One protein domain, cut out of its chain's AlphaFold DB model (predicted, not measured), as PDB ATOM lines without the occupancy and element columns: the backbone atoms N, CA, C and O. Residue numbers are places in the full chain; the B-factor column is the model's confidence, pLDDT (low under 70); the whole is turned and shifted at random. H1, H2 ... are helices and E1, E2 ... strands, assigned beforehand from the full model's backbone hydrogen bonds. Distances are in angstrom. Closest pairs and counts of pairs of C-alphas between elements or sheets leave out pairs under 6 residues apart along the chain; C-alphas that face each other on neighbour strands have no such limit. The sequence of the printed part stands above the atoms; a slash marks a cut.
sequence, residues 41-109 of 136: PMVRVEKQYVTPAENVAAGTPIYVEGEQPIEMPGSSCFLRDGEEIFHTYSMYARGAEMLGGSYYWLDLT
ATOM      1  N   PRO A  41     155.863 115.944 174.168       95.94
ATOM      2  CA  PRO A  41     157.034 115.573 174.938       95.94
ATOM      3  C   PRO A  41     156.668 114.445 175.905       95.94
ATOM      4  O   PRO A  41     155.544 114.369 176.403       95.94
ATOM      5  N   MET A  42     157.643 113.591 176.187       96.19
ATOM      6  CA  MET A  42     157.500 112.481 177.119       96.19
ATOM      7  C   MET A  42     158.259 112.769 178.413       96.19
ATOM      8  O   MET A  42     159.267 113.477 178.406       96.19
ATOM      9  N   VAL A  43     157.772 112.228 179.526       95.94
ATOM     10  CA  VAL A  43     158.374 112.417 180.850       95.94
ATOM     11  C   VAL A  43     158.946 111.092 181.321       95.94
ATOM     12  O   VAL A  43     158.258 110.073 181.284       95.94
ATOM     13  N   ARG A  44     160.206 111.093 181.765       95.81
ATOM     14  CA  ARG A  44     160.835 109.895 182.326       95.81
ATOM     15  C   ARG A  44     160.074 109.439 183.570       95.81
ATOM     16  O   ARG A  44     159.779 110.238 184.458       95.81
ATOM     17  N   VAL A  45     159.766 108.152 183.640       92.31
ATOM     18  CA  VAL A  45     159.141 107.542 184.810       92.31
ATOM     19  C   VAL A  45     160.224 107.293 185.853       92.31
ATOM     20  O   VAL A  45     161.000 106.351 185.750       92.31
ATOM     21  N   GLU A  46     160.272 108.151 186.867       86.38
ATOM     22  CA  GLU A  46     161.195 107.997 188.006       86.38
ATOM     23  C   GLU A  46     160.554 107.253 189.180       86.38
ATOM     24  O   GLU A  46     161.237 106.799 190.101       86.38
ATOM     25  N   LYS A  47     159.223 107.133 189.160       75.81
ATOM     26  CA  LYS A  47     158.458 106.537 190.249       75.81
ATOM     27  C   LYS A  47     158.696 105.031 190.291       75.81
ATOM     28  O   LYS A  47     158.293 104.304 189.386       75.81
ATOM     29  N   GLN A  48     159.286 104.578 191.390       71.88
ATOM     30  CA  GLN A  48     159.375 103.164 191.728       71.88
ATOM     31  C   GLN A  48     158.028 102.672 192.269       71.88
ATOM     32  O   GLN A  48     157.323 103.406 192.971       71.88
ATOM     33  N   TYR A  49     157.654 101.438 191.926       73.44
ATOM     34  CA  TYR A  49     156.474 100.806 192.505       73.44
ATOM     35  C   TYR A  49     156.724 100.584 193.997       73.44
ATOM     36  O   TYR A  49     157.644  99.864 194.376       73.44
ATOM     37  N   VAL A  50     155.917 101.234 194.828       81.50
ATOM     38  CA  VAL A  50     156.013 101.175 196.286       81.50
ATOM     39  C   VAL A  50     154.881 100.332 196.853       81.50
ATOM     40  O   VAL A  50     153.760 100.313 196.337       81.50
ATOM     41  N   THR A  51     155.177  99.631 197.936       87.38
ATOM     42  CA  THR A  51     154.214  98.821 198.676       87.38
ATOM     43  C   THR A  51     153.120  99.692 199.310       87.38
ATOM     44  O   THR A  51     153.294 100.902 199.501       87.38
ATOM     45  N   PRO A  52     151.972  99.104 199.692       86.44
ATOM     46  CA  PRO A  52     150.945  99.822 200.443       86.44
ATOM     47  C   PRO A  52     151.488 100.492 201.717       86.44
ATOM     48  O   PRO A  52     151.186 101.652 201.980       86.44
ATOM     49  N   ALA A  53     152.354  99.799 202.464       89.06
ATOM     50  CA  ALA A  53     152.967 100.330 203.680       89.06
ATOM     51  C   ALA A  53     153.848 101.560 203.404       89.06
ATOM     52  O   ALA A  53     153.786 102.543 204.140       89.06
ATOM     53  N   GLU A  54     154.626 101.536 202.321       89.56
ATOM     54  CA  GLU A  54     155.451 102.672 201.901       89.56
ATOM     55  C   GLU A  54     154.605 103.869 201.444       89.56
ATOM     56  O   GLU A  54     154.944 105.000 201.777       89.56
ATOM     57  N   ASN A  55     153.474 103.651 200.758       87.19
ATOM     58  CA  ASN A  55     152.548 104.739 200.403       87.19
ATOM     59  C   ASN A  55     151.946 105.416 201.642       87.19
ATOM     60  O   ASN A  55     151.831 106.643 201.679       87.19
ATOM     61  N   VAL A  56     151.565 104.632 202.656       88.44
ATOM     62  CA  VAL A  56     151.067 105.168 203.932       88.44
ATOM     63  C   VAL A  56     152.179 105.936 204.649       88.44
ATOM     64  O   VAL A  56     151.963 107.071 205.072       88.44
ATOM     65  N   ALA A  57     153.391 105.371 204.718       89.81
ATOM     66  CA  ALA A  57     154.551 106.022 205.330       89.81
ATOM     67  C   ALA A  57     154.954 107.328 204.616       89.81
ATOM     68  O   ALA A  57     155.391 108.273 205.271       89.81
ATOM     69  N   ALA A  58     154.760 107.410 203.297       85.44
ATOM     70  CA  ALA A  58     154.989 108.609 202.490       85.44
ATOM     71  C   ALA A  58     153.902 109.692 202.655       85.44
ATOM     72  O   ALA A  58     153.959 110.726 201.990       85.44
ATOM     73  N   GLY A  59     152.908 109.483 203.527       83.56
ATOM     74  CA  GLY A  59     151.836 110.449 203.775       83.56
ATOM     75  C   GLY A  59     150.759 110.466 202.690       83.56
ATOM     76  O   GLY A  59     149.974 111.411 202.622       83.56
ATOM     77  N   THR A  60     150.685 109.421 201.862       82.44
ATOM     78  CA  THR A  60     149.661 109.263 200.822       82.44
ATOM     79  C   THR A  60     148.796 108.015 201.052       82.44
ATOM     80  O   THR A  60     148.664 107.187 200.147       82.44
ATOM     81  N   PRO A  61     148.170 107.855 202.239       84.19
ATOM     82  CA  PRO A  61     147.330 106.694 202.535       84.19
ATOM     83  C   PRO A  61     146.111 106.620 201.614       84.19
ATOM     84  O   PRO A  61     145.594 105.540 201.392       84.19
ATOM     85  N   ILE A  62     145.704 107.733 200.997       81.75
ATOM     86  CA  ILE A  62     144.577 107.810 200.057       81.75
ATOM     87  C   ILE A  62     144.684 106.852 198.851       81.75
ATOM     88  O   ILE A  62     143.670 106.505 198.256       81.75
ATOM     89  N   TYR A  63     145.890 106.401 198.482       77.25
ATOM     90  CA  TYR A  63     146.079 105.396 197.421       77.25
ATOM     91  C   TYR A  63     145.847 103.950 197.890       77.25
ATOM     92  O   TYR A  63     145.849 103.032 197.075       77.25
ATOM     93  N   VAL A  64     145.687 103.741 199.196       82.19
ATOM     94  CA  VAL A  64     145.609 102.424 199.848       82.19
ATOM     95  C   VAL A  64     144.328 102.286 200.669       82.19
ATOM     96  O   VAL A  64     143.727 101.218 200.725       82.19
ATOM     97  N   GLU A  65     143.909 103.376 201.300       79.50
ATOM     98  CA  GLU A  65     142.817 103.458 202.252       79.50
ATOM     99  C   GLU A  65     141.687 104.295 201.643       79.50
ATOM    100  O   GLU A  65     141.826 105.496 201.406       79.50
ATOM    101  N   GLY A  66     140.556 103.648 201.373       74.25
ATOM    102  CA  GLY A  66     139.355 104.281 200.840       74.25
ATOM    103  C   GLY A  66     138.294 103.241 200.484       74.25
ATOM    104  O   GLY A  66     138.618 102.121 200.101       74.25
ATOM    105  N   GLU A  67     137.016 103.603 200.610       74.19
ATOM    106  CA  GLU A  67     135.900 102.729 200.201       74.19
ATOM    107  C   GLU A  67     135.747 102.643 198.670       74.19
ATOM    108  O   GLU A  67     135.112 101.724 198.157       74.19
ATOM    109  N   GLN A  68     136.321 103.601 197.935       66.56
ATOM    110  CA  GLN A  68     136.263 103.711 196.476       66.56
ATOM    111  C   GLN A  68     137.662 104.045 195.926       66.56
ATOM    112  O   GLN A  68     138.356 104.867 196.532       66.56
ATOM    113  N   PRO A  69     138.078 103.477 194.777       67.00
ATOM    114  CA  PRO A  69     139.297 103.899 194.094       67.00
ATOM    115  C   PRO A  69     139.238 105.391 193.733       67.00
ATOM    116  O   PRO A  69     138.261 105.848 193.142       67.00
ATOM    117  N   ILE A  70     140.293 106.147 194.048       71.44
ATOM    118  CA  ILE A  70     140.437 107.544 193.589       71.44
ATOM    119  C   ILE A  70     140.916 107.647 192.132       71.44
ATOM    120  O   ILE A  70     140.824 108.705 191.512       71.44
ATOM    121  N   GLU A  71     141.430 106.545 191.585       71.12
ATOM    122  CA  GLU A  71     141.806 106.411 190.179       71.12
ATOM    123  C   GLU A  71     140.540 106.223 189.330       71.12
ATOM    124  O   GLU A  71     139.800 105.249 189.478       71.12
ATOM    125  N   MET A  72     140.292 107.170 188.425       73.25
ATOM    126  CA  MET A  72     139.217 107.090 187.434       73.25
ATOM    127  C   MET A  72     139.661 106.254 186.224       73.25
ATOM    128  O   MET A  72     140.853 106.230 185.912       73.25
ATOM    129  N   PRO A  73     138.731 105.622 185.476       80.56
ATOM    130  CA  PRO A  73     139.084 104.874 184.276       80.56
ATOM    131  C   PRO A  73     139.865 105.757 183.298       80.56
ATOM    132  O   PRO A  73     139.419 106.837 182.883       80.56
ATOM    133  N   GLY A  74     141.047 105.271 182.940       88.00
ATOM    134  CA  GLY A  74     141.987 105.953 182.074       88.00
ATOM    135  C   GLY A  74     142.902 104.966 181.371       88.00
ATOM    136  O   GLY A  74     142.913 103.766 181.641       88.00
ATOM    137  N   SER A  75     143.653 105.475 180.409       90.38
ATOM    138  CA  SER A  75     144.634 104.694 179.670       90.38
ATOM    139  C   SER A  75     145.877 105.526 179.464       90.38
ATOM    140  O   SER A  75     145.789 106.677 179.032       90.38
ATOM    141  N   SER A  76     147.019 104.925 179.772       92.19
ATOM    142  CA  SER A  76     148.330 105.555 179.691       92.19
ATOM    143  C   SER A  76     149.225 104.755 178.756       92.19
ATOM    144  O   SER A  76     149.205 103.524 178.773       92.19
ATOM    145  N   CYS A  77     150.012 105.453 177.941       94.38
ATOM    146  CA  CYS A  77     150.976 104.860 177.026       94.38
ATOM    147  C   CYS A  77     152.394 105.169 177.494       94.38
ATOM    148  O   CYS A  77     152.736 106.320 177.786       94.38
ATOM    149  N   PHE A  78     153.232 104.139 177.499       94.69
ATOM    150  CA  PHE A  78     154.633 104.231 177.884       94.69
ATOM    151  C   PHE A  78     155.520 103.767 176.732       94.69
ATOM    152  O   PHE A  78     155.135 102.877 175.972       94.69
ATOM    153  N   LEU A  79     156.691 104.380 176.606       92.75
ATOM    154  CA  LEU A  79     157.737 103.986 175.671       92.75
ATOM    155  C   LEU A  79     158.967 103.577 176.475       92.75
ATOM    156  O   LEU A  79     159.376 104.304 177.377       92.75
ATOM    157  N   ARG A  80     159.543 102.424 176.146       90.62
ATOM    158  CA  ARG A  80     160.832 101.994 176.685       90.62
ATOM    159  C   ARG A  80     161.918 102.291 175.657       90.62
ATOM    160  O   ARG A  80     161.777 101.875 174.509       90.62
ATOM    161  N   ASP A  81     162.969 102.979 176.084       88.62
ATOM    162  CA  ASP A  81     164.183 103.222 175.302       88.62
ATOM    163  C   ASP A  81     165.391 102.787 176.145       88.62
ATOM    164  O   ASP A  81     165.707 103.388 177.173       88.62
ATOM    165  N   GLY A  82     165.991 101.652 175.778       88.25
ATOM    166  CA  GLY A  82     166.986 100.966 176.605       88.25
ATOM    167  C   GLY A  82     166.437 100.551 177.980       88.25
ATOM    168  O   GLY A  82     165.468  99.787 178.086       88.25
ATOM    169  N   GLU A  83     167.077 101.037 179.043       89.00
ATOM    170  CA  GLU A  83     166.665 100.820 180.440       89.00
ATOM    171  C   GLU A  83     165.666 101.874 180.942       89.00
ATOM    172  O   GLU A  83     165.071 101.705 182.007       89.00
ATOM    173  N   GLU A  84     165.447 102.952 180.184       91.50
ATOM    174  CA  GLU A  84     164.573 104.044 180.598       91.50
ATOM    175  C   GLU A  84     163.138 103.838 180.102       91.50
ATOM    176  O   GLU A  84     162.879 103.356 178.995       91.50
ATOM    177  N   ILE A  85     162.175 104.226 180.941       92.44
ATOM    178  CA  ILE A  85     160.748 104.207 180.620       92.44
ATOM    179  C   ILE A  85     160.236 105.641 180.633       92.44
ATOM    180  O   ILE A  85     160.470 106.393 181.579       92.44
ATOM    181  N   PHE A  86     159.484 106.001 179.603       94.81
ATOM    182  CA  PHE A  86     158.891 107.316 179.434       94.81
ATOM    183  C   PHE A  86     157.373 107.212 179.389       94.81
ATOM    184  O   PHE A  86     156.810 106.394 178.661       94.81
ATOM    185  N   HIS A  87     156.693 108.069 180.141       95.62
ATOM    186  CA  HIS A  87     155.265 108.302 180.000       95.62
ATOM    187  C   HIS A  87     155.032 109.258 178.829       95.62
ATOM    188  O   HIS A  87     155.578 110.360 178.800       95.62
ATOM    189  N   THR A  88     154.249 108.814 177.846       96.38
ATOM    190  CA  THR A  88     154.098 109.513 176.555       96.38
ATOM    191  C   THR A  88     152.716 110.123 176.364       96.38
ATOM    192  O   THR A  88     152.580 111.169 175.738       96.38
ATOM    193  N   TYR A  89     151.675 109.486 176.902       95.44
ATOM    194  CA  TYR A  89     150.306 109.963 176.768       95.44
ATOM    195  C   TYR A  89     149.411 109.377 177.858       95.44
ATOM    196  O   TYR A  89     149.612 108.240 178.283       95.44
ATOM    197  N   SER A  90     148.390 110.134 178.260       92.62
ATOM    198  CA  SER A  90     147.262 109.628 179.041       92.62
ATOM    199  C   SER A  90     145.956 110.231 178.559       92.62
ATOM    200  O   SER A  90     145.897 111.376 178.108       92.62
ATOM    201  N   MET A  91     144.889 109.463 178.716       91.00
ATOM    202  CA  MET A  91     143.525 109.942 178.566       91.00
ATOM    203  C   MET A  91     142.633 109.353 179.652       91.00
ATOM    204  O   MET A  91     142.876 108.251 180.140       91.00
ATOM    205  N   TYR A  92     141.581 110.087 179.996       88.81
ATOM    206  CA  TYR A  92     140.682 109.771 181.101       88.81
ATOM    207  C   TYR A  92     139.224 109.947 180.676       88.81
ATOM    208  O   TYR A  92     138.932 110.588 179.657       88.81
ATOM    209  N   ALA A  93     138.307 109.409 181.481       85.19
ATOM    210  CA  ALA A  93     136.863 109.554 181.297       85.19
ATOM    211  C   ALA A  93     136.432 109.150 179.873       85.19
ATOM    212  O   ALA A  93     136.808 108.085 179.388       85.19
ATOM    213  N   ARG A  94     135.693 110.014 179.165       84.88
ATOM    214  CA  ARG A  94     135.206 109.738 177.802       84.88
ATOM    215  C   ARG A  94     136.313 109.495 176.774       84.88
ATOM    216  O   ARG A  94     136.043 108.935 175.717       84.88
ATOM    217  N   GLY A  95     137.558 109.877 177.074       83.50
ATOM    218  CA  GLY A  95     138.707 109.495 176.252       83.50
ATOM    219  C   GLY A  95     138.875 107.975 176.172       83.50
ATOM    220  O   GLY A  95     139.143 107.449 175.095       83.50
ATOM    221  N   ALA A  96     138.623 107.267 177.278       81.94
ATOM    222  CA  ALA A  96     138.715 105.811 177.353       81.94
ATOM    223  C   ALA A  96     137.552 105.083 176.649       81.94
ATOM    224  O   ALA A  96     137.707 103.938 176.240       81.94
ATOM    225  N   GLU A  97     136.411 105.742 176.422       84.38
ATOM    226  CA  GLU A  97     135.274 105.153 175.689       84.38
ATOM    227  C   GLU A  97     135.583 104.928 174.200       84.38
ATOM    228  O   GLU A  97     134.936 104.118 173.539       84.38
ATOM    229  N   MET A  98     136.566 105.648 173.650       74.62
ATOM    230  CA  MET A  98     136.905 105.607 172.223       74.62
ATOM    231  C   MET A  98     137.878 104.482 171.850       74.62
ATOM    232  O   MET A  98     138.322 104.396 170.702       74.62
ATOM    233  N   LEU A  99     138.205 103.611 172.802       75.25
ATOM    234  CA  LEU A  99     139.074 102.458 172.615       75.25
ATOM    235  C   LEU A  99     138.302 101.330 171.921       75.25
ATOM    236  O   LEU A  99     137.695 100.474 172.555       75.25
ATOM    237  N   GLY A 100     138.286 101.378 170.588       76.38
ATOM    238  CA  GLY A 100     137.740 100.318 169.741       76.38
ATOM    239  C   GLY A 100     138.730  99.165 169.528       76.38
ATOM    240  O   GLY A 100     139.380  98.686 170.452       76.38
ATOM    241  N   GLY A 101     138.864  98.712 168.276       83.62
ATOM    242  CA  GLY A 101     139.817  97.659 167.901       83.62
ATOM    243  C   GLY A 101     141.293  98.043 168.094       83.62
ATOM    244  O   GLY A 101     141.626  99.209 168.304       83.62
ATOM    245  N   SER A 102     142.191  97.062 167.949       86.38
ATOM    246  CA  SER A 102     143.644  97.171 168.201       86.38
ATOM    247  C   SER A 102     144.323  98.400 167.582       86.38
ATOM    248  O   SER A 102     145.183  99.014 168.206       86.38
ATOM    249  N   TYR A 103     143.902  98.831 166.395       88.50
ATOM    250  CA  TYR A 103     144.451 100.016 165.730       88.50
ATOM    251  C   TYR A 103     144.251 101.332 166.493       88.50
ATOM    252  O   TYR A 103     145.070 102.240 166.363       88.50
ATOM    253  N   TYR A 104     143.186 101.455 167.290       89.75
ATOM    254  CA  TYR A 104     143.003 102.625 168.152       89.75
ATOM    255  C   TYR A 104     144.047 102.669 169.260       89.75
ATOM    256  O   TYR A 104     144.506 103.750 169.599       89.75
ATOM    257  N   TRP A 105     144.448 101.516 169.788       90.69
ATOM    258  CA  TRP A 105     145.502 101.451 170.792       90.69
ATOM    259  C   TRP A 105     146.846 101.861 170.216       90.69
ATOM    260  O   TRP A 105     147.525 102.704 170.796       90.69
ATOM    261  N   LEU A 106     147.186 101.334 169.038       91.75
ATOM    262  CA  LEU A 106     148.421 101.692 168.347       91.75
ATOM    263  C   LEU A 106     148.504 103.200 168.088       91.75
ATOM    264  O   LEU A 106     149.551 103.791 168.329       91.75
ATOM    265  N   ASP A 107     147.398 103.842 167.700       92.56
ATOM    266  CA  ASP A 107     147.350 105.288 167.452       92.56
ATOM    267  C   ASP A 107     147.774 106.157 168.638       92.56
ATOM    268  O   ASP A 107     148.285 107.256 168.416       92.56
ATOM    269  N   LEU A 108     147.520 105.690 169.864       93.56
ATOM    270  CA  LEU A 108     147.826 106.417 171.096       93.56
ATOM    271  C   LEU A 108     149.284 106.254 171.529       93.56
ATOM    272  O   LEU A 108     149.778 107.060 172.313       93.56
ATOM    273  N   THR A 109     149.971 105.225 171.031       93.69
ATOM    274  CA  THR A 109     151.383 105.001 171.344       93.69
ATOM    275  C   THR A 109     152.276 106.004 170.613       93.69
ATOM    276  O   THR A 109     151.957 106.456 169.510       93.69
TER     277      THR A 109
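AT A GLANCE: This is residues 41 to 109 of the 136 residues of an uncharacterized protein of Solirubrobacterales bacterium (UniProt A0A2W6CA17). A long two-stranded hairpin, E1 and E2, forms a wall between a wide, hollow loop on one side and two short helices on the other. The loop runs out through residues 45 to 51 to H1 at its far end and returns through residues 58 to 73, while H2 follows at the open end of the hairpin and H3 folds back alongside it. The printed part has 69 residues, with three named helices and two named strands in the order H1, E1, E2, H2, H3; the sheet order is E1 - E2, antiparallel, and the class is mixed, helices and strands. The whole is loose, with a radius of gyration of the C-alphas of 15.0 A, and spans 40 by 33 by 18 A, only just flat.

IN THESE COORDINATES: Find C-alpha 74 at (141.987, 105.953, 182.074); from there E1, residues 74 to 81, runs 23.4 A. E2, residues 84 to 92, runs 24.6 A. Look next at H2, residues 93 to 98, 9.9 A long, and at H3, residues 102 to 108, 10.6 A long, which ends at C-alpha 108 at (147.826, 106.417, 171.096). Go back to C-alpha 52 at (150.945, 99.822, 200.443) for H1, residues 52 to 57, 8.7 A long.

HOW THE PARTS SIT: Begin with the hairpin E1 and E2, antiparallel at 161 degrees between directions; N 77 and O 89 are 2.8 A apart and N 86 and O 79 are 2.8 A apart, both within hydrogen-bond range. Residues 43 to 44 form a short antiparallel pairing with residues 86 to 87 of E2. The closest C-alphas of E1 and H2 are those of Gly 74 and Ala 96, 5.7 A apart. The closest C-alphas of E1 and H3 are those of Cys 77 and Leu 108, 6.9 A apart. H2 and H3 are close but not clearly touching: their closest C-alphas, those of Met 98 and Tyr 104, are 7.9 A apart, and they run opposite ways at a steep tilt of 47 degrees. H1 is apart from E2, H2 and H3. In H1 every O i to N i+4 pair is within hydrogen-bond range; in H3 it is 2 of 3, and in H2 0 of 2, beside 3 of 3 O i to N i+3 pairs.

THE WHOLE: The two C-alphas farthest apart are those of Ala 57 and Tyr 103, at 41.3 A. The printed part has no cut. The link from H1 to E1, 16 residues, is long; the links E1 to E2, E2 to H2 and H2 to H3 are tight. The mean pLDDT of the printed part is 85.8, and residues 68 to 69 are under 70.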